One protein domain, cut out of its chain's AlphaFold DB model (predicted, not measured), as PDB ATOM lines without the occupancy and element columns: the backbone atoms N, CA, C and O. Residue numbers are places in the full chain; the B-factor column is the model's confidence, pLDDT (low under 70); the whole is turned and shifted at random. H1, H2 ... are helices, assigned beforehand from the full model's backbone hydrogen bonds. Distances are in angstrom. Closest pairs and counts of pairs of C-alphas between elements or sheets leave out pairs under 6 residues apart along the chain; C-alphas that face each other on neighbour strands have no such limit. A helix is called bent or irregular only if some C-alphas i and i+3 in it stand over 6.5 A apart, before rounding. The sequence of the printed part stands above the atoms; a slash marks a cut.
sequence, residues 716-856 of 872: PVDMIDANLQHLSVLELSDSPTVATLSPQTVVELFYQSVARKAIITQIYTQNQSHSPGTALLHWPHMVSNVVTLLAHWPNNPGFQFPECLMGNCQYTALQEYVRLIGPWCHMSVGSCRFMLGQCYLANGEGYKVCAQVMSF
ATOM      1  N   PRO A 716     151.219  97.421 129.714       83.69
ATOM      2  CA  PRO A 716     151.729  96.339 128.875       83.69
ATOM      3  C   PRO A 716     153.141  95.905 129.287       83.69
ATOM      4  O   PRO A 716     153.998  96.751 129.543       83.69
ATOM      5  N   VAL A 717     153.407  94.595 129.271       81.69
ATOM      6  CA  VAL A 717     154.705  94.017 129.672       81.69
ATOM      7  C   VAL A 717     155.869  94.631 128.888       81.69
ATOM      8  O   VAL A 717     156.873  94.994 129.489       81.69
ATOM      9  N   ASP A 718     155.700  94.872 127.586       83.56
ATOM     10  CA  ASP A 718     156.734  95.489 126.743       83.56
ATOM     11  C   ASP A 718     157.145  96.894 127.230       83.56
ATOM     12  O   ASP A 718     158.308  97.284 127.121       83.56
ATOM     13  N   MET A 719     156.197  97.668 127.777       84.00
ATOM     14  CA  MET A 719     156.483  98.993 128.343       84.00
ATOM     15  C   MET A 719     157.225  98.883 129.675       84.00
ATOM     16  O   MET A 719     158.142  99.666 129.922       84.00
ATOM     17  N   ILE A 720     156.860  97.902 130.504       82.81
ATOM     18  CA  ILE A 720     157.558  97.613 131.763       82.81
ATOM     19  C   ILE A 720     159.000  97.194 131.461       82.81
ATOM     20  O   ILE A 720     159.930  97.753 132.037       82.81
ATOM     21  N   ASP A 721     159.208  96.288 130.506       82.12
ATOM     22  CA  ASP A 721     160.539  95.823 130.108       82.12
ATOM     23  C   ASP A 721     161.406  96.967 129.566       82.12
ATOM     24  O   ASP A 721     162.574  97.094 129.942       82.12
ATOM     25  N   ALA A 722     160.842  97.844 128.730       82.62
ATOM     26  CA  ALA A 722     161.541  99.031 128.240       82.62
ATOM     27  C   ALA A 722     161.918  99.997 129.381       82.62
ATOM     28  O   ALA A 722     163.032 100.528 129.409       82.62
ATOM     29  N   ASN A 723     161.019 100.203 130.349       83.25
ATOM     30  CA  ASN A 723     161.276 101.024 131.530       83.25
ATOM     31  C   ASN A 723     162.373 100.415 132.415       83.25
ATOM     32  O   ASN A 723     163.307 101.115 132.797       83.25
ATOM     33  N   LEU A 724     162.325  99.109 132.684       81.00
ATOM     34  CA  LEU A 724     163.350  98.408 133.461       81.00
ATOM     35  C   LEU A 724     164.714  98.442 132.773       81.00
ATOM     36  O   LEU A 724     165.727  98.639 133.439       81.00
ATOM     37  N   GLN A 725     164.762  98.335 131.444       79.81
ATOM     38  CA  GLN A 725     166.002  98.546 130.696       79.81
ATOM     39  C   GLN A 725     166.547  99.961 130.925       79.81
ATOM     40  O   GLN A 725     167.726 100.112 131.243       79.81
ATOM     41  N   HIS A 726     165.700 100.991 130.852       77.00
ATOM     42  CA  HIS A 726     166.105 102.375 131.114       77.00
ATOM     43  C   HIS A 726     166.568 102.595 132.568       77.00
ATOM     44  O   HIS A 726     167.566 103.270 132.807       77.00
ATOM     45  N   LEU A 727     165.891 101.988 133.546       76.62
ATOM     46  CA  LEU A 727     166.259 102.056 134.964       76.62
ATOM     47  C   LEU A 727     167.540 101.272 135.281       76.62
ATOM     48  O   LEU A 727     168.324 101.707 136.125       76.62
ATOM     49  N   SER A 728     167.801 100.163 134.584       72.06
ATOM     50  CA  SER A 728     169.038  99.388 134.745       72.06
ATOM     51  C   SER A 728     170.273 100.168 134.285       72.06
ATOM     52  O   SER A 728     171.322 100.075 134.913       72.06
ATOM     53  N   VAL A 729     170.133 101.023 133.260       67.31
ATOM     54  CA  VAL A 729     171.175 101.982 132.845       67.31
ATOM     55  C   VAL A 729     171.480 102.996 133.955       67.31
ATOM     56  O   VAL A 729     172.602 103.487 134.047       67.31
ATOM     57  N   LEU A 730     170.502 103.288 134.816       61.66
ATOM     58  CA  LEU A 730     170.647 104.166 135.978       61.66
ATOM     59  C   LEU A 730     171.097 103.418 137.252       61.66
ATOM     60  O   LEU A 730     171.165 104.045 138.306       61.66
ATOM     61  N   GLU A 731     171.392 102.113 137.164       58.19
ATOM     62  CA  GLU A 731     171.709 101.217 138.296       58.19
ATOM     63  C   GLU A 731     170.588 101.138 139.361       58.19
ATOM     64  O   GLU A 731     170.836 100.850 140.531       58.19
ATOM     65  N   LEU A 732     169.331 101.386 138.967       55.41
ATOM     66  CA  LEU A 732     168.186 101.469 139.888       55.41
ATOM     67  C   LEU A 732     167.412 100.152 140.061       55.41
ATOM     68  O   LEU A 732     166.525 100.081 140.907       55.41
ATOM     69  N   SER A 733     167.714  99.105 139.287       51.56
ATOM     70  CA  SER A 733     166.953  97.847 139.314       51.56
ATOM     71  C   SER A 733     167.848  96.605 139.231       51.56
ATOM     72  O   SER A 733     168.392  96.309 138.171       51.56
ATOM     73  N   ASP A 734     167.917  95.829 140.319       46.75
ATOM     74  CA  ASP A 734     168.585  94.509 140.367       46.75
ATOM     75  C   ASP A 734     167.599  93.329 140.202       46.75
ATOM     76  O   ASP A 734     167.988  92.162 140.246       46.75
ATOM     77  N   SER A 735     166.296  93.608 140.060       43.91
ATOM     78  CA  SER A 735     165.230  92.604 140.185       43.91
ATOM     79  C   SER A 735     164.520  92.339 138.852       43.91
ATOM     80  O   SER A 735     163.861  93.245 138.346       43.91
ATOM     81  N   PRO A 736     164.560  91.116 138.291       42.59
ATOM     82  CA  PRO A 736     163.672  90.745 137.197       42.59
ATOM     83  C   PRO A 736     162.252  90.534 137.747       42.59
ATOM     84  O   PRO A 736     161.988  89.570 138.470       42.59
ATOM     85  N   THR A 737     161.325  91.437 137.429       45.97
ATOM     86  CA  THR A 737     159.905  91.300 137.775       45.97
ATOM     87  C   THR A 737     159.180  90.533 136.676       45.97
ATOM     88  O   THR A 737     158.830  91.093 135.646       45.97
ATOM     89  N   VAL A 738     158.908  89.249 136.904       41.91
ATOM     90  CA  VAL A 738     157.857  88.536 136.165       41.91
ATOM     91  C   VAL A 738     156.633  88.493 137.074       41.91
ATOM     92  O   VAL A 738     156.434  87.530 137.814       41.91
ATOM     93  N   ALA A 739     155.839  89.564 137.081       45.34
ATOM     94  CA  ALA A 739     154.521  89.534 137.705       45.34
ATOM     95  C   ALA A 739     153.590  88.732 136.783       45.34
ATOM     96  O   ALA A 739     153.229  89.174 135.700       45.34
ATOM     97  N   THR A 740     153.265  87.497 137.172       48.69
ATOM     98  CA  THR A 740     152.331  86.626 136.430       48.69
ATOM     99  C   THR A 740     150.865  86.905 136.790       48.69
ATOM    100  O   THR A 740     149.970  86.271 136.240       48.69
ATOM    101  N   LEU A 741     150.626  87.818 137.738       59.16
ATOM    102  CA  LEU A 741     149.319  88.200 138.269       59.16
ATOM    103  C   LEU A 741     149.020  89.659 137.913       59.16
ATOM    104  O   LEU A 741     149.935  90.467 137.777       59.16
ATOM    105  N   SER A 742     147.738  89.968 137.783       66.94
ATOM    106  CA  SER A 742     147.126  91.284 137.581       66.94
ATOM    107  C   SER A 742     146.711  91.846 138.952       66.94
ATOM    108  O   SER A 742     145.594  91.592 139.407       66.94
ATOM    109  N   PRO A 743     147.608  92.541 139.678       79.44
ATOM    110  CA  PRO A 743     147.259  93.141 140.962       79.44
ATOM    111  C   PRO A 743     146.159  94.187 140.778       79.44
ATOM    112  O   PRO A 743     146.183  94.960 139.820       79.44
ATOM    113  N   GLN A 744     145.208  94.225 141.706       81.81
ATOM    114  CA  GLN A 744     144.093  95.168 141.667       81.81
ATOM    115  C   GLN A 744     144.497  96.529 142.218       81.81
ATOM    116  O   GLN A 744     144.122  97.565 141.666       81.81
ATOM    117  N   THR A 745     145.239  96.523 143.324       89.38
ATOM    118  CA  THR A 745     145.663  97.735 144.023       89.38
ATOM    119  C   THR A 745     147.173  97.872 144.004       89.38
ATOM    120  O   THR A 745     147.930  96.922 143.779       89.38
ATOM    121  N   VAL A 746     147.629  99.089 144.262       91.75
ATOM    122  CA  VAL A 746     149.052  99.406 144.326       91.75
ATOM    123  C   VAL A 746     149.753  98.635 145.459       91.75
ATOM    124  O   VAL A 746     150.901  98.212 145.309       91.75
ATOM    125  N   VAL A 747     149.055  98.375 146.571       92.31
ATOM    126  CA  VAL A 747     149.581  97.558 147.681       92.31
ATOM    127  C   VAL A 747     149.690  96.087 147.293       92.31
ATOM    128  O   VAL A 747     150.701  95.461 147.609       92.31
ATOM    129  N   GLU A 748     148.719  95.543 146.556       91.62
ATOM    130  CA  GLU A 748     148.813  94.174 146.033       91.62
ATOM    131  C   GLU A 748     150.013  94.014 145.095       91.62
ATOM    132  O   GLU A 748     150.769  93.047 145.216       91.62
ATOM    133  N   LEU A 749     150.230  94.993 144.208       90.94
ATOM    134  CA  LEU A 749     151.392  95.032 143.320       90.94
ATOM    135  C   LEU A 749     152.700  95.024 144.121       90.94
ATOM    136  O   LEU A 749     153.602  94.234 143.824       90.94
ATOM    137  N   PHE A 750     152.803  95.874 145.147       91.50
ATOM    138  CA  PHE A 750     153.984  95.945 146.005       91.50
ATOM    139  C   PHE A 750     154.225  94.643 146.773       91.50
ATOM    140  O   PHE A 750     155.351  94.129 146.795       91.50
ATOM    141  N   TYR A 751     153.169  94.081 147.363       91.62
ATOM    142  CA  TYR A 751     153.242  92.831 148.106       91.62
ATOM    143  C   TYR A 751     153.726  91.686 147.214       91.62
ATOM    144  O   TYR A 751     154.695  91.007 147.559       91.62
ATOM    145  N   GLN A 752     153.121  91.515 146.037       87.75
ATOM    146  CA  GLN A 752     153.480  90.456 145.090       87.75
ATOM    147  C   GLN A 752     154.904  90.600 144.540       87.75
ATOM    148  O   GLN A 752     155.609  89.598 144.393       87.75
ATOM    149  N   SER A 753     155.318  91.829 144.224       83.44
ATOM    150  CA  SER A 753     156.574  92.086 143.515       83.44
ATOM    151  C   SER A 753     157.788  92.066 144.438       83.44
ATOM    152  O   SER A 753     158.827  91.508 144.076       83.44
ATOM    153  N   VAL A 754     157.666  92.668 145.626       84.00
ATOM    154  CA  VAL A 754     158.809  92.960 146.503       84.00
ATOM    155  C   VAL A 754     158.567  92.451 147.922       84.00
ATOM    156  O   VAL A 754     159.304  91.579 148.395       84.00
ATOM    157  N   ALA A 755     157.525  92.947 148.599       87.81
ATOM    158  CA  ALA A 755     157.422  92.833 150.053       87.81
ATOM    159  C   ALA A 755     157.266  91.386 150.538       87.81
ATOM    160  O   ALA A 755     157.908  90.998 151.512       87.81
ATOM    161  N   ARG A 756     156.478  90.554 149.841       89.31
ATOM    162  CA  ARG A 756     156.190  89.173 150.261       89.31
ATOM    163  C   ARG A 756     157.461  88.374 150.517       89.31
ATOM    164  O   ARG A 756     157.592  87.752 151.566       89.31
ATOM    165  N   LYS A 757     158.419  88.394 149.585       84.56
ATOM    166  CA  LYS A 757     159.656  87.607 149.726       84.56
ATOM    167  C   LYS A 757     160.471  88.063 150.935       84.56
ATOM    168  O   LYS A 757     160.972  87.212 151.667       84.56
ATOM    169  N   ALA A 758     160.575  89.374 151.153       84.12
ATOM    170  CA  ALA A 758     161.300  89.937 152.288       84.12
ATOM    171  C   ALA A 758     160.620  89.569 153.617       84.12
ATOM    172  O   ALA A 758     161.272  89.019 154.501       84.12
ATOM    173  N   ILE A 759     159.301  89.765 153.703       88.06
ATOM    174  CA  ILE A 759     158.481  89.480 154.888       88.06
ATOM    175  C   ILE A 759     158.543  87.997 155.261       88.06
ATOM    176  O   ILE A 759     158.871  87.657 156.395       88.06
ATOM    177  N   ILE A 760     158.276  87.093 154.311       87.38
ATOM    178  CA  ILE A 760     158.319  85.650 154.581       87.38
ATOM    179  C   ILE A 760     159.729  85.229 155.004       87.38
ATOM    180  O   ILE A 760     159.878  84.491 155.976       87.38
ATOM    181  N   THR A 761     160.773  85.731 154.340       84.00
ATOM    182  CA  THR A 761     162.157  85.438 154.747       84.00
ATOM    183  C   THR A 761     162.424  85.905 156.179       84.00
ATOM    184  O   THR A 761     162.948  85.124 156.968       84.00
ATOM    185  N   GLN A 762     162.012  87.124 156.537       84.19
ATOM    186  CA  GLN A 762     162.190  87.693 157.875       84.19
ATOM    187  C   GLN A 762     161.480  86.877 158.966       84.19
ATOM    188  O   GLN A 762     162.081  86.574 159.994       84.19
ATOM    189  N   ILE A 763     160.232  86.462 158.735       84.38
ATOM    190  CA  ILE A 763     159.469  85.658 159.704       84.38
ATOM    191  C   ILE A 763     160.190  84.331 159.990       84.38
ATOM    192  O   ILE A 763     160.317  83.913 161.142       84.38
ATOM    193  N   TYR A 764     160.705  83.659 158.957       80.06
ATOM    194  CA  TYR A 764     161.386  82.375 159.135       80.06
ATOM    195  C   TYR A 764     162.830  82.501 159.636       80.06
ATOM    196  O   TYR A 764     163.317  81.568 160.277       80.06
ATOM    197  N   THR A 765     163.528  83.618 159.398       77.06
ATOM    198  CA  THR A 765     164.848  83.853 160.010       77.06
ATOM    199  C   THR A 765     164.741  84.167 161.497       77.06
ATOM    200  O   THR A 765     165.571  83.686 162.266       77.06
ATOM    201  N   GLN A 766     163.709  84.904 161.916       72.88
ATOM    202  CA  GLN A 766     163.451  85.191 163.330       72.88
ATOM    203  C   GLN A 766     163.044  83.930 164.117       72.88
ATOM    204  O   GLN A 766     163.442  83.768 165.268       72.88
ATOM    205  N   ASN A 767     162.344  82.983 163.482       67.50
ATOM    206  CA  ASN A 767     161.836  81.758 164.116       67.50
ATOM    207  C   ASN A 767     162.825  80.560 164.146       67.50
ATOM    208  O   ASN A 767     162.390  79.421 164.321       67.50
ATOM    209  N   GLN A 768     164.145  80.756 163.971       54.16
ATOM    210  CA  GLN A 768     165.156  79.676 163.847       54.16
ATOM    211  C   GLN A 768     165.464  78.875 165.142       54.16
ATOM    212  O   GLN A 768     166.619  78.718 165.537       54.16
ATOM    213  N   SER A 769     164.451  78.277 165.771       48.53
ATOM    214  CA  SER A 769     164.610  77.189 166.754       48.53
ATOM    215  C   SER A 769     164.221  75.804 166.208       48.53
ATOM    216  O   SER A 769     164.534  74.793 166.838       48.53
ATOM    217  N   HIS A 770     163.598  75.721 165.025       50.38
ATOM    218  CA  HIS A 770     163.120  74.461 164.444       50.38
ATOM    219  C   HIS A 770     163.740  74.175 163.071       50.38
ATOM    220  O   HIS A 770     163.977  75.076 162.269       50.38
ATOM    221  N   SER A 771     164.022  72.900 162.790       55.19
ATOM    222  CA  SER A 771     164.491  72.475 161.472       55.19
ATOM    223  C   SER A 771     163.405  72.760 160.414       55.19
ATOM    224  O   SER A 771     162.215  72.600 160.688       55.19
ATOM    225  N   PRO A 772     163.772  73.162 159.182       52.75
ATOM    226  CA  PRO A 772     162.803  73.582 158.161       52.75
ATOM    227  C   PRO A 772     161.801  72.487 157.752       52.75
ATOM    228  O   PRO A 772     160.749  72.802 157.210       52.75
ATOM    229  N   GLY A 773     162.094  71.210 158.036       51.97
ATOM    230  CA  GLY A 773     161.191  70.081 157.781       51.97
ATOM    231  C   GLY A 773     160.125  69.837 158.860       51.97
ATOM    232  O   GLY A 773     159.250  69.006 158.647       51.97
ATOM    233  N   THR A 774     160.187  70.527 160.006       56.34
ATOM    234  CA  THR A 774     159.209  70.399 161.108       56.34
ATOM    235  C   THR A 774     158.414  71.680 161.355       56.34
ATOM    236  O   THR A 774     157.654  71.745 162.318       56.34
ATOM    237  N   ALA A 775     158.603  72.715 160.533       66.50
ATOM    238  CA  ALA A 775     157.881  73.972 160.672       66.50
ATOM    239  C   ALA A 775     156.403  73.777 160.292       66.50
ATOM    240  O   ALA A 775     156.086  73.397 159.162       66.50
ATOM    241  N   LEU A 776     155.513  74.035 161.250       77.81
ATOM    242  CA  LEU A 776     154.070  74.005 161.046       77.81
ATOM    243  C   LEU A 776     153.570  75.393 160.644       77.81
ATOM    244  O   LEU A 776     153.993  76.411 161.196       77.81
ATOM    245  N   LEU A 777     152.669  75.428 159.671       84.06
ATOM    246  CA  LEU A 777     151.978  76.630 159.234       84.06
ATOM    247  C   LEU A 777     150.830  76.912 160.197       84.06
ATOM    248  O   LEU A 777     149.881  76.143 160.270       84.06
ATOM    249  N   HIS A 778     150.919  78.023 160.923       89.88
ATOM    250  CA  HIS A 778     149.881  78.466 161.848       89.88
ATOM    251  C   HIS A 778     149.273  79.778 161.346       89.88
ATOM    252  O   HIS A 778     149.894  80.838 161.476       89.88
ATOM    253  N   TRP A 779     148.079  79.705 160.755       92.00
ATOM    254  CA  TRP A 779     147.413  80.823 160.085       92.00
ATOM    255  C   TRP A 779     147.296  82.069 160.973       92.00
ATOM    256  O   TRP A 779     147.834  83.096 160.556       92.00
ATOM    257  N   PRO A 780     146.735  82.001 162.203       91.06
ATOM    258  CA  PRO A 780     146.604  83.169 163.078       91.06
ATOM    259  C   PRO A 780     147.918  83.928 163.297       91.06
ATOM    260  O   PRO A 780     147.959  85.150 163.259       91.06
ATOM    261  N   HIS A 781     149.019  83.199 163.482       88.69
ATOM    262  CA  HIS A 781     150.325  83.803 163.746       88.69
ATOM    263  C   HIS A 781     150.971  84.345 162.466       88.69
ATOM    264  O   HIS A 781     151.541  85.436 162.456       88.69
ATOM    265  N   MET A 782     150.894  83.581 161.376       90.12
ATOM    266  CA  MET A 782     151.496  83.966 160.102       90.12
ATOM    267  C   MET A 782     150.817  85.201 159.516       90.12
ATOM    268  O   MET A 782     151.513  86.133 159.125       90.12
ATOM    269  N   VAL A 783     149.482  85.230 159.481       92.31
ATOM    270  CA  VAL A 783     148.745  86.337 158.866       92.31
ATOM    271  C   VAL A 783     148.938  87.641 159.639       92.31
ATOM    272  O   VAL A 783     149.239  88.653 159.013       92.31
ATOM    273  N   SER A 784     148.886  87.621 160.979       91.38
ATOM    274  CA  SER A 784     149.133  88.820 161.791       91.38
ATOM    275  C   SER A 784     150.539  89.375 161.563       91.38
ATOM    276  O   SER A 784     150.675  90.568 161.322       91.38
ATOM    277  N   ASN A 785     151.578  88.531 161.537       89.94
ATOM    278  CA  ASN A 785     152.945  88.995 161.269       89.94
ATOM    279  C   ASN A 785     153.113  89.561 159.854       89.94
ATOM    280  O   ASN A 785     153.798  90.564 159.672       89.94
ATOM    281  N   VAL A 786     152.494  88.931 158.851       92.31
ATOM    282  CA  VAL A 786     152.545  89.420 157.468       92.31
ATOM    283  C   VAL A 786     151.844  90.773 157.342       92.31
ATOM    284  O   VAL A 786     152.417  91.677 156.740       92.31
ATOM    285  N   VAL A 787     150.646  90.925 157.914       93.00
ATOM    286  CA  VAL A 787     149.878  92.183 157.903       93.00
ATOM    287  C   VAL A 787     150.641  93.284 158.629       93.00
ATOM    288  O   VAL A 787     150.815  94.363 158.065       93.00
ATOM    289  N   THR A 788     151.161  92.988 159.825       90.12
ATOM    290  CA  THR A 788     152.010  93.898 160.597       90.12
ATOM    291  C   THR A 788     153.179  94.353 159.734       90.12
ATOM    292  O   THR A 788     153.204  95.518 159.355       90.12
ATOM    293  N   LEU A 789     154.078  93.458 159.308       89.12
ATOM    294  CA  LEU A 789     155.280  93.817 158.539       89.12
ATOM    295  C   LEU A 789     154.971  94.519 157.205       89.12
ATOM    296  O   LEU A 789     155.710  95.417 156.800       89.12
ATOM    297  N   LEU A 790     153.868  94.167 156.531       90.94
ATOM    298  CA  LEU A 790     153.435  94.849 155.310       90.94
ATOM    299  C   LEU A 790     152.975  96.289 155.569       90.94
ATOM    300  O   LEU A 790     153.026  97.094 154.653       90.94
ATOM    301  N   ALA A 791     152.564  96.660 156.776       89.00
ATOM    302  CA  ALA A 791     152.194  98.040 157.083       89.00
ATOM    303  C   ALA A 791     153.392  98.949 157.440       89.00
ATOM    304  O   ALA A 791     153.212 100.157 157.544       89.00
ATOM    305  N   HIS A 792     154.614  98.414 157.589       81.75
ATOM    306  CA  HIS A 792     155.779  99.175 158.093       81.75
ATOM    307  C   HIS A 792     156.468 100.059 157.042       81.75
ATOM    308  O   HIS A 792     157.279 100.922 157.379       81.75
ATOM    309  N   TRP A 793     156.223  99.837 155.747       71.31
ATOM    310  CA  TRP A 793     157.026 100.464 154.691       71.31
ATOM    311  C   TRP A 793     156.929 102.000 154.572       71.31
ATOM    312  O   TRP A 793     157.914 102.553 154.080       71.31
ATOM    313  N   PRO A 794     155.869 102.718 155.017       67.19
ATOM    314  CA  PRO A 794     155.872 104.186 154.984       67.19
ATOM    315  C   PRO A 794     157.005 104.812 155.812       67.19
ATOM    316  O   PRO A 794     157.552 105.842 155.420       67.19
ATOM    317  N   ASN A 795     157.399 104.150 156.907       62.94
ATOM    318  CA  ASN A 795     158.454 104.605 157.823       62.94
ATOM    319  C   ASN A 795     159.778 103.840 157.627       62.94
ATOM    320  O   ASN A 795     160.779 104.129 158.281       62.94
ATOM    321  N   ASN A 796     159.823 102.870 156.705       64.81
ATOM    322  CA  ASN A 796     161.004 102.037 156.490       64.81
ATOM    323  C   ASN A 796     162.070 102.776 155.646       64.81
ATOM    324  O   ASN A 796     161.771 103.255 154.546       64.81
ATOM    325  N   PRO A 797     163.347 102.811 156.076       59.22
ATOM    326  CA  PRO A 797     164.428 103.470 155.335       59.22
ATOM    327  C   PRO A 797     164.750 102.817 153.980       59.22
ATOM    328  O   PRO A 797     165.436 103.423 153.157       59.22
ATOM    329  N   GLY A 798     164.276 101.593 153.731       66.06
ATOM    330  CA  GLY A 798     164.608 100.789 152.557       66.06
ATOM    331  C   GLY A 798     164.096 101.325 151.219       66.06
ATOM    332  O   GLY A 798     164.534 100.827 150.190       66.06
ATOM    333  N   PHE A 799     163.192 102.313 151.206       78.44
ATOM    334  CA  PHE A 799     162.701 102.994 149.992       78.44
ATOM    335  C   PHE A 799     162.114 102.069 148.895       78.44
ATOM    336  O   PHE A 799     161.939 102.471 147.745       78.44
ATOM    337  N   GLN A 800     161.747 100.838 149.267       82.25
ATOM    338  CA  GLN A 800     161.367  99.762 148.345       82.25
ATOM    339  C   GLN A 800     160.014  99.985 147.664       82.25
ATOM    340  O   GLN A 800     159.829  99.591 146.513       82.25
ATOM    341  N   PHE A 801     159.049 100.587 148.365       87.00
ATOM    342  CA  PHE A 801     157.721 100.824 147.801       87.00
ATOM    343  C   PHE A 801     157.772 101.841 146.649       87.00
ATOM    344  O   PHE A 801     157.351 101.497 145.543       87.00
ATOM    345  N   PRO A 802     158.371 103.034 146.827       87.38
ATOM    346  CA  PRO A 802     158.528 103.984 145.730       87.38
ATOM    347  C   PRO A 802     159.322 103.425 144.531       87.38
ATOM    348  O   PRO A 802     158.948 103.667 143.381       87.38
ATOM    349  N   GLU A 803     160.369 102.627 144.776       85.00
ATOM    350  CA  GLU A 803     161.121 101.923 143.722       85.00
ATOM    351  C   GLU A 803     160.250 100.912 142.960       85.00
ATOM    352  O   GLU A 803     160.298 100.846 141.731       85.00
ATOM    353  N   CYS A 804     159.406 100.159 143.673       87.56
ATOM    354  CA  CYS A 804     158.472  99.211 143.072       87.56
ATOM    355  C   CYS A 804     157.491  99.907 142.119       87.56
ATOM    356  O   CYS A 804     157.267  99.420 141.007       87.56
ATOM    357  N   LEU A 805     156.947 101.063 142.514       90.00
ATOM    358  CA  LEU A 805     156.034 101.833 141.665       90.00
ATOM    359  C   LEU A 805     156.723 102.362 140.412       90.00
ATOM    360  O   LEU A 805     156.173 102.251 139.317       90.00
ATOM    361  N   MET A 806     157.941 102.888 140.565       87.88
ATOM    362  CA  MET A 806     158.751 103.367 139.448       87.88
ATOM    363  C   MET A 806     159.055 102.241 138.449       87.88
ATOM    364  O   MET A 806     158.900 102.431 137.243       87.88
ATOM    365  N   GLY A 807     159.442 101.059 138.942       85.00
ATOM    366  CA  GLY A 807     159.737  99.889 138.108       85.00
ATOM    367  C   GLY A 807     158.527  99.386 137.316       85.00
ATOM    368  O   GLY A 807     158.665  99.038 136.147       85.00
ATOM    369  N   ASN A 808     157.336  99.433 137.918       86.62
ATOM    370  CA  ASN A 808     156.076  98.983 137.313       86.62
ATOM    371  C   ASN A 808     155.280 100.106 136.617       86.62
ATOM    372  O   ASN A 808     154.078  99.958 136.391       86.62
ATOM    373  N   CYS A 809     155.927 101.236 136.306       89.19
ATOM    374  CA  CYS A 809     155.327 102.380 135.607       89.19
ATOM    375  C   CYS A 809     154.074 102.973 136.288       89.19
ATOM    376  O   CYS A 809     153.232 103.582 135.629       89.19
ATOM    377  N   GLN A 810     153.942 102.839 137.611       91.06
ATOM    378  CA  GLN A 810     152.827 103.392 138.392       91.06
ATOM    379  C   GLN A 810     153.094 104.860 138.772       91.06
ATOM    380  O   GLN A 810     153.132 105.228 139.948       91.06
ATOM    381  N   TYR A 811     153.331 105.713 137.770       90.44
ATOM    382  CA  TYR A 811     153.812 107.086 137.979       90.44
ATOM    383  C   TYR A 811     152.804 107.988 138.701       90.44
ATOM    384  O   TYR A 811     153.207 108.850 139.478       90.44
ATOM    385  N   THR A 812     151.504 107.812 138.457       90.88
ATOM    386  CA  THR A 812     150.435 108.594 139.102       90.88
ATOM    387  C   THR A 812     150.334 108.274 140.589       90.88
ATOM    388  O   THR A 812     150.405 109.181 141.413       90.88
ATOM    389  N   ALA A 813     150.281 106.986 140.939       91.50
ATOM    390  CA  ALA A 813     150.284 106.533 142.328       91.50
ATOM    391  C   ALA A 813     151.555 106.970 143.073       91.50
ATOM    392  O   ALA A 813     151.494 107.354 144.237       91.50
ATOM    393  N   LEU A 814     152.711 106.963 142.399       92.06
ATOM    394  CA  LEU A 814     153.965 107.423 142.990       92.06
ATOM    395  C   LEU A 814     153.983 108.940 143.238       92.06
ATOM    396  O   LEU A 814     154.465 109.380 144.280       92.06
ATOM    397  N   GLN A 815     153.454 109.741 142.309       91.75
ATOM    398  CA  GLN A 815     153.298 111.184 142.517       91.75
ATOM    399  C   GLN A 815     152.411 111.474 143.725       91.75
ATOM    400  O   GLN A 815     152.778 112.298 144.563       91.75
ATOM    401  N   GLU A 816     151.292 110.762 143.830       91.88
ATOM    402  CA  GLU A 816     150.343 110.929 144.924       91.88
ATOM    403  C   GLU A 816     150.935 110.495 146.267       91.88
ATOM    404  O   GLU A 816     150.877 111.244 147.241       91.88
ATOM    405  N   TYR A 817     151.634 109.360 146.302       91.75
ATOM    406  CA  TYR A 817     152.394 108.931 147.472       91.75
ATOM    407  C   TYR A 817     153.378 110.013 147.943       91.75
ATOM    408  O   TYR A 817     153.344 110.413 149.105       91.75
ATOM    409  N   VAL A 818     154.228 110.527 147.041       90.50
ATOM    410  CA  VAL A 818     155.232 111.555 147.376       90.50
ATOM    411  C   VAL A 818     154.567 112.849 147.862       90.50
ATOM    412  O   VAL A 818     155.098 113.504 148.762       90.50
ATOM    413  N   ARG A 819     153.412 113.212 147.289       92.12
ATOM    414  CA  ARG A 819     152.614 114.369 147.710       92.12
ATOM    415  C   ARG A 819     152.122 114.206 149.148       92.12
ATOM    416  O   ARG A 819     152.319 115.116 149.951       92.12
ATOM    417  N   LEU A 820     151.529 113.055 149.464       91.31
ATOM    418  CA  LEU A 820     150.919 112.775 150.764       91.31
ATOM    419  C   LEU A 820     151.939 112.667 151.899       91.31
ATOM    420  O   LEU A 820     151.662 113.151 152.992       91.31
ATOM    421  N   ILE A 821     153.121 112.088 151.659       88.94
ATOM    422  CA  ILE A 821     154.164 111.976 152.696       88.94
ATOM    423  C   ILE A 821     154.948 113.274 152.921       88.94
ATOM    424  O   ILE A 821     155.595 113.436 153.954       88.94
ATOM    425  N   GLY A 822     154.930 114.190 151.950       86.94
ATOM    426  CA  GLY A 822     155.785 115.378 151.925       86.94
ATOM    427  C   GLY A 822     155.759 116.245 153.197       86.94
ATOM    428  O   GLY A 822     156.832 116.698 153.602       86.94
ATOM    429  N   PRO A 823     154.594 116.491 153.832       86.56
ATOM    430  CA  PRO A 823     154.515 117.342 155.021       86.56
ATOM    431  C   PRO A 823     155.121 116.744 156.297       86.56
ATOM    432  O   PRO A 823     155.574 117.506 157.147       86.56
ATOM    433  N   TRP A 824     155.128 115.416 156.449       85.19
ATOM    434  CA  TRP A 824     155.383 114.758 157.741       85.19
ATOM    435  C   TRP A 824     156.475 113.678 157.703       85.19
ATOM    436  O   TRP A 824     157.031 113.345 158.746       85.19
ATOM    437  N   CYS A 825     156.847 113.157 156.530       80.44
ATOM    438  CA  CYS A 825     157.933 112.188 156.398       80.44
ATOM    439  C   CYS A 825     159.224 112.869 155.925       80.44
ATOM    440  O   CYS A 825     159.330 113.364 154.800       80.44
ATOM    441  N   HIS A 826     160.247 112.869 156.781       77.19
ATOM    442  CA  HIS A 826     161.570 113.422 156.463       77.19
ATOM    443  C   HIS A 826     162.579 112.369 155.982       77.19
ATOM    444  O   HIS A 826     163.716 112.703 155.634       77.19
ATOM    445  N   MET A 827     162.168 111.103 155.914       72.00
ATOM    446  CA  MET A 827     163.000 110.016 155.412       72.00
ATOM    447  C   MET A 827     163.103 110.084 153.884       72.00
ATOM    448  O   MET A 827     162.121 110.303 153.181       72.00
ATOM    449  N   SER A 828     164.313 109.901 153.346       72.00
ATOM    450  CA  SER A 828     164.558 109.758 151.899       72.00
ATOM    451  C   SER A 828     164.024 110.894 151.002       72.00
ATOM    452  O   SER A 828     163.815 110.686 149.807       72.00
ATOM    453  N   VAL A 829     163.881 112.123 151.524       78.56
ATOM    454  CA  VAL A 829     163.355 113.296 150.783       78.56
ATOM    455  C   VAL A 829     164.087 113.531 149.457       78.56
ATOM    456  O   VAL A 829     163.456 113.842 148.445       78.56
ATOM    457  N   GLY A 830     165.413 113.361 149.437       74.81
ATOM    458  CA  GLY A 830     166.214 113.470 148.214       74.81
ATOM    459  C   GLY A 830     165.804 112.443 147.155       74.81
ATOM    460  O   GLY A 830     165.586 112.804 145.998       74.81
ATOM    461  N   SER A 831     165.628 111.183 147.557       79.56
ATOM    462  CA  SER A 831     165.187 110.106 146.669       79.56
ATOM    463  C   SER A 831     163.743 110.314 146.186       79.56
ATOM    464  O   SER A 831     163.470 110.126 145.001       79.56
ATOM    465  N   CYS A 832     162.831 110.788 147.047       83.38
ATOM    466  CA  CYS A 832     161.453 111.130 146.664       83.38
ATOM    467  C   CYS A 832     161.413 112.195 145.567       83.38
ATOM    468  O   CYS A 832     160.752 112.013 144.547       83.38
ATOM    469  N   ARG A 833     162.158 113.295 145.741       81.44
ATOM    470  CA  ARG A 833     162.223 114.376 144.745       81.44
ATOM    471  C   ARG A 833     162.840 113.909 143.428       81.44
ATOM    472  O   ARG A 833     162.367 114.299 142.364       81.44
ATOM    473  N   PHE A 834     163.868 113.059 143.488       81.69
ATOM    474  CA  PHE A 834     164.464 112.460 142.294       81.69
ATOM    475  C   PHE A 834     163.437 111.628 141.513       81.69
ATOM    476  O   PHE A 834     163.253 111.842 140.314       81.69
ATOM    477  N   MET A 835     162.724 110.727 142.189       83.31
ATOM    478  CA  MET A 835     161.718 109.889 141.533       83.31
ATOM    479  C   MET A 835     160.509 110.681 141.050       83.31
ATOM    480  O   MET A 835     159.980 110.391 139.980       83.31
ATOM    481  N   LEU A 836     160.124 111.737 141.765       85.31
ATOM    482  CA  LEU A 836     159.104 112.670 141.305       85.31
ATOM    483  C   LEU A 836     159.524 113.363 139.997       85.31
ATOM    484  O   LEU A 836     158.728 113.465 139.067       85.31
ATOM    485  N   GLY A 837     160.795 113.765 139.885       83.50
ATOM    486  CA  GLY A 837     161.367 114.281 138.639       83.50
ATOM    487  C   GLY A 837     161.274 113.280 137.483       83.50
ATOM    488  O   GLY A 837     160.873 113.659 136.384       83.50
ATOM    489  N   GLN A 838     161.570 112.001 137.732       81.44
ATOM    490  CA  GLN A 838     161.417 110.936 136.730       81.44
ATOM    491  C   GLN A 838     159.952 110.720 136.326       81.44
ATOM    492  O   GLN A 838     159.668 110.577 135.140       81.44
ATOM    493  N   CYS A 839     159.012 110.779 137.274       86.81
ATOM    494  CA  CYS A 839     157.582 110.699 136.971       86.81
ATOM    495  C   CYS A 839     157.131 111.835 136.040       86.81
ATOM    496  O   CYS A 839     156.405 111.594 135.076       86.81
ATOM    497  N   TYR A 840     157.589 113.069 136.284       85.00
ATOM    498  CA  TYR A 840     157.281 114.199 135.407       85.00
ATOM    499  C   TYR A 840     157.893 114.043 134.014       85.00
ATOM    500  O   TYR A 840     157.239 114.384 133.031       85.00
ATOM    501  N   LEU A 841     159.111 113.504 133.902       82.75
ATOM    502  CA  LEU A 841     159.712 113.197 132.600       82.75
ATOM    503  C   LEU A 841     158.900 112.139 131.841       82.75
ATOM    504  O   LEU A 841     158.595 112.350 130.669       82.75
ATOM    505  N   ALA A 842     158.505 111.055 132.512       82.38
ATOM    506  CA  ALA A 842     157.701 109.985 131.923       82.38
ATOM    507  C   ALA A 842     156.327 110.483 131.438       82.38
ATOM    508  O   ALA A 842     155.867 110.088 130.369       82.38
ATOM    509  N   ASN A 843     155.713 111.421 132.167       84.69
ATOM    510  CA  ASN A 843     154.431 112.031 131.798       84.69
ATOM    511  C   ASN A 843     154.554 113.193 130.787       84.69
ATOM    512  O   ASN A 843     153.551 113.820 130.450       84.69
ATOM    513  N   GLY A 844     155.761 113.523 130.310       81.62
ATOM    514  CA  GLY A 844     155.982 114.639 129.379       81.62
ATOM    515  C   GLY A 844     155.882 116.035 130.015       81.62
ATOM    516  O   GLY A 844     155.848 117.043 129.311       81.62
ATOM    517  N   GLU A 845     155.887 116.131 131.344       83.44
ATOM    518  CA  GLU A 845     155.783 117.373 132.120       83.44
ATOM    519  C   GLU A 845     157.162 117.975 132.456       83.44
ATOM    520  O   GLU A 845     157.435 118.398 133.582       83.44
ATOM    521  N   GLY A 846     158.059 118.046 131.465       71.44
ATOM    522  CA  GLY A 846     159.465 118.438 131.663       71.44
ATOM    523  C   GLY A 846     159.680 119.813 132.317       71.44
ATOM    524  O   GLY A 846     160.685 120.033 132.988       71.44
ATOM    525  N   TYR A 847     158.718 120.730 132.205       73.50
ATOM    526  CA  TYR A 847     158.779 122.046 132.850       73.50
ATOM    527  C   TYR A 847     158.728 121.969 134.390       73.50
ATOM    528  O   TYR A 847     159.351 122.796 135.059       73.50
ATOM    529  N   LYS A 848     158.047 120.964 134.966       75.81
ATOM    530  CA  LYS A 848     157.989 120.748 136.427       75.81
ATOM    531  C   LYS A 848     159.314 120.215 136.982       75.81
ATOM    532  O   LYS A 848     159.649 120.463 138.140       75.81
ATOM    533  N   VAL A 849     160.108 119.547 136.142       64.62
ATOM    534  CA  VAL A 849     161.418 118.981 136.501       64.62
ATOM    535  C   VAL A 849     162.421 120.086 136.825       64.62
ATOM    536  O   VAL A 849     163.136 119.996 137.819       64.62
ATOM    537  N   CYS A 850     162.436 121.176 136.052       54.88
ATOM    538  CA  CYS A 850     163.336 122.305 136.298       54.88
ATOM    539  C   CYS A 850     163.117 122.943 137.683       54.88
ATOM    540  O   CYS A 850     164.090 123.297 138.346       54.88
ATOM    541  N   ALA A 851     161.866 123.033 138.152       57.53
ATOM    542  CA  ALA A 851     161.545 123.553 139.483       57.53
ATOM    543  C   ALA A 851     162.045 122.632 140.616       57.53
ATOM    544  O   ALA A 851     162.549 123.113 141.630       57.53
ATOM    545  N   GLN A 852     161.967 121.311 140.419       57.88
ATOM    546  CA  GLN A 852     162.477 120.306 141.363       57.88
ATOM    547  C   GLN A 852     164.017 120.300 141.421       57.88
ATOM    548  O   GLN A 852     164.599 120.285 142.507       57.88
ATOM    549  N   VAL A 853     164.683 120.380 140.263       55.00
ATOM    550  CA  VAL A 853     166.153 120.363 140.142       55.00
ATOM    551  C   VAL A 853     166.792 121.646 140.693       55.00
ATOM    552  O   VAL A 853     167.848 121.581 141.318       55.00
ATOM    553  N   MET A 854     166.152 122.814 140.551       46.53
ATOM    554  CA  MET A 854     166.677 124.079 141.097       46.53
ATOM    555  C   MET A 854     166.597 124.183 142.634       46.53
ATOM    556  O   MET A 854     167.331 124.970 143.227       46.53
ATOM    557  N   SER A 855     165.750 123.386 143.296       50.56
ATOM    558  CA  SER A 855     165.625 123.331 144.767       50.56
ATOM    559  C   SER A 855     166.604 122.334 145.424       50.56
ATOM    560  O   SER A 855     166.642 122.189 146.648       50.56
ATOM    561  N   PHE A 856     167.404 121.616 144.629       47.78
ATOM    562  CA  PHE A 856     168.204 120.482 145.084       47.78
ATOM    563  C   PHE A 856     169.552 120.914 145.696       47.78
ATOM    564  O   PHE A 856     170.425 121.449 145.013       47.78
TER     565      PHE A 856
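AT A GLANCE: This is residues 716 to 856 of the 872 residues of the protein "Nucleoporin 160" of Esox lucius (UniProt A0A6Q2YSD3). H4, H5 and H6 pack side by side in a triangle, with H7 on the outer side of H6 and H1 crossing the end of H4. From H4 the bent helix H2 leads away to an elongated far end, where its arm H2b crosses H3. The printed part has 141 residues, with seven named helices, H1 to H7, and no named strand: all helix. It is only just loose, close to compact, with a radius of gyration of the C-alphas of 17.5 A and spans of 58 by 36 by 27 A.

HOW THE PARTS SIT: H1, residues 717 to 729, touches the hub H4, residues 800 to 807, at a steep tilt of 66 degrees, closest at C-alphas 724 and 807, 6.1 A. H2, residues 746 to 766, was assigned as one helix by its hydrogen bonds but is bent, with C-alphas 753 and 756 7.4 A apart; its arms are H2a, 746 to 753, and H2b, 756 to 766. H2a touches H4 about perpendicular, 89 degrees, closest at C-alphas 750 and 804, 6.3 A. H3, residues 779 to 790, touches H2b with residues 785 to 790 alone, closest at C-alphas 759 and 786, 6.5 A. H5, residues 811 to 821, and H6, residues 829 to 842, form a hairpin, closest at C-alphas 811 and 839, 5.3 A. H6 and H7, residues 846 to 854, form another, closest at C-alphas 837 and 849, 5.2 A. In H1, H2a, H2b, H3, H4, H5 and H6 every O i to N i+4 pair is within hydrogen-bond range; in H7, 3 of 5 are.

IN THESE COORDINATES: H1 begins at C-alpha 717 (154.705, 94.017, 129.672) and is 18.6 A long. H6 is 20.0 A long. H7 ends at C-alpha 854 (166.677, 124.079, 141.097).

THE WHOLE: The C-alphas of Thr 774 and Tyr 847 are farthest apart, 58.9 A. The printed part has no cut. The links H1 to H2 and H2 to H3 are long; residues 776 to 781, of which 779 to 781 belong to H3, stand free. The pLDDT is under 70 in residues 729 to 742, 767 to 775, 794 to 798 and 849 to 856.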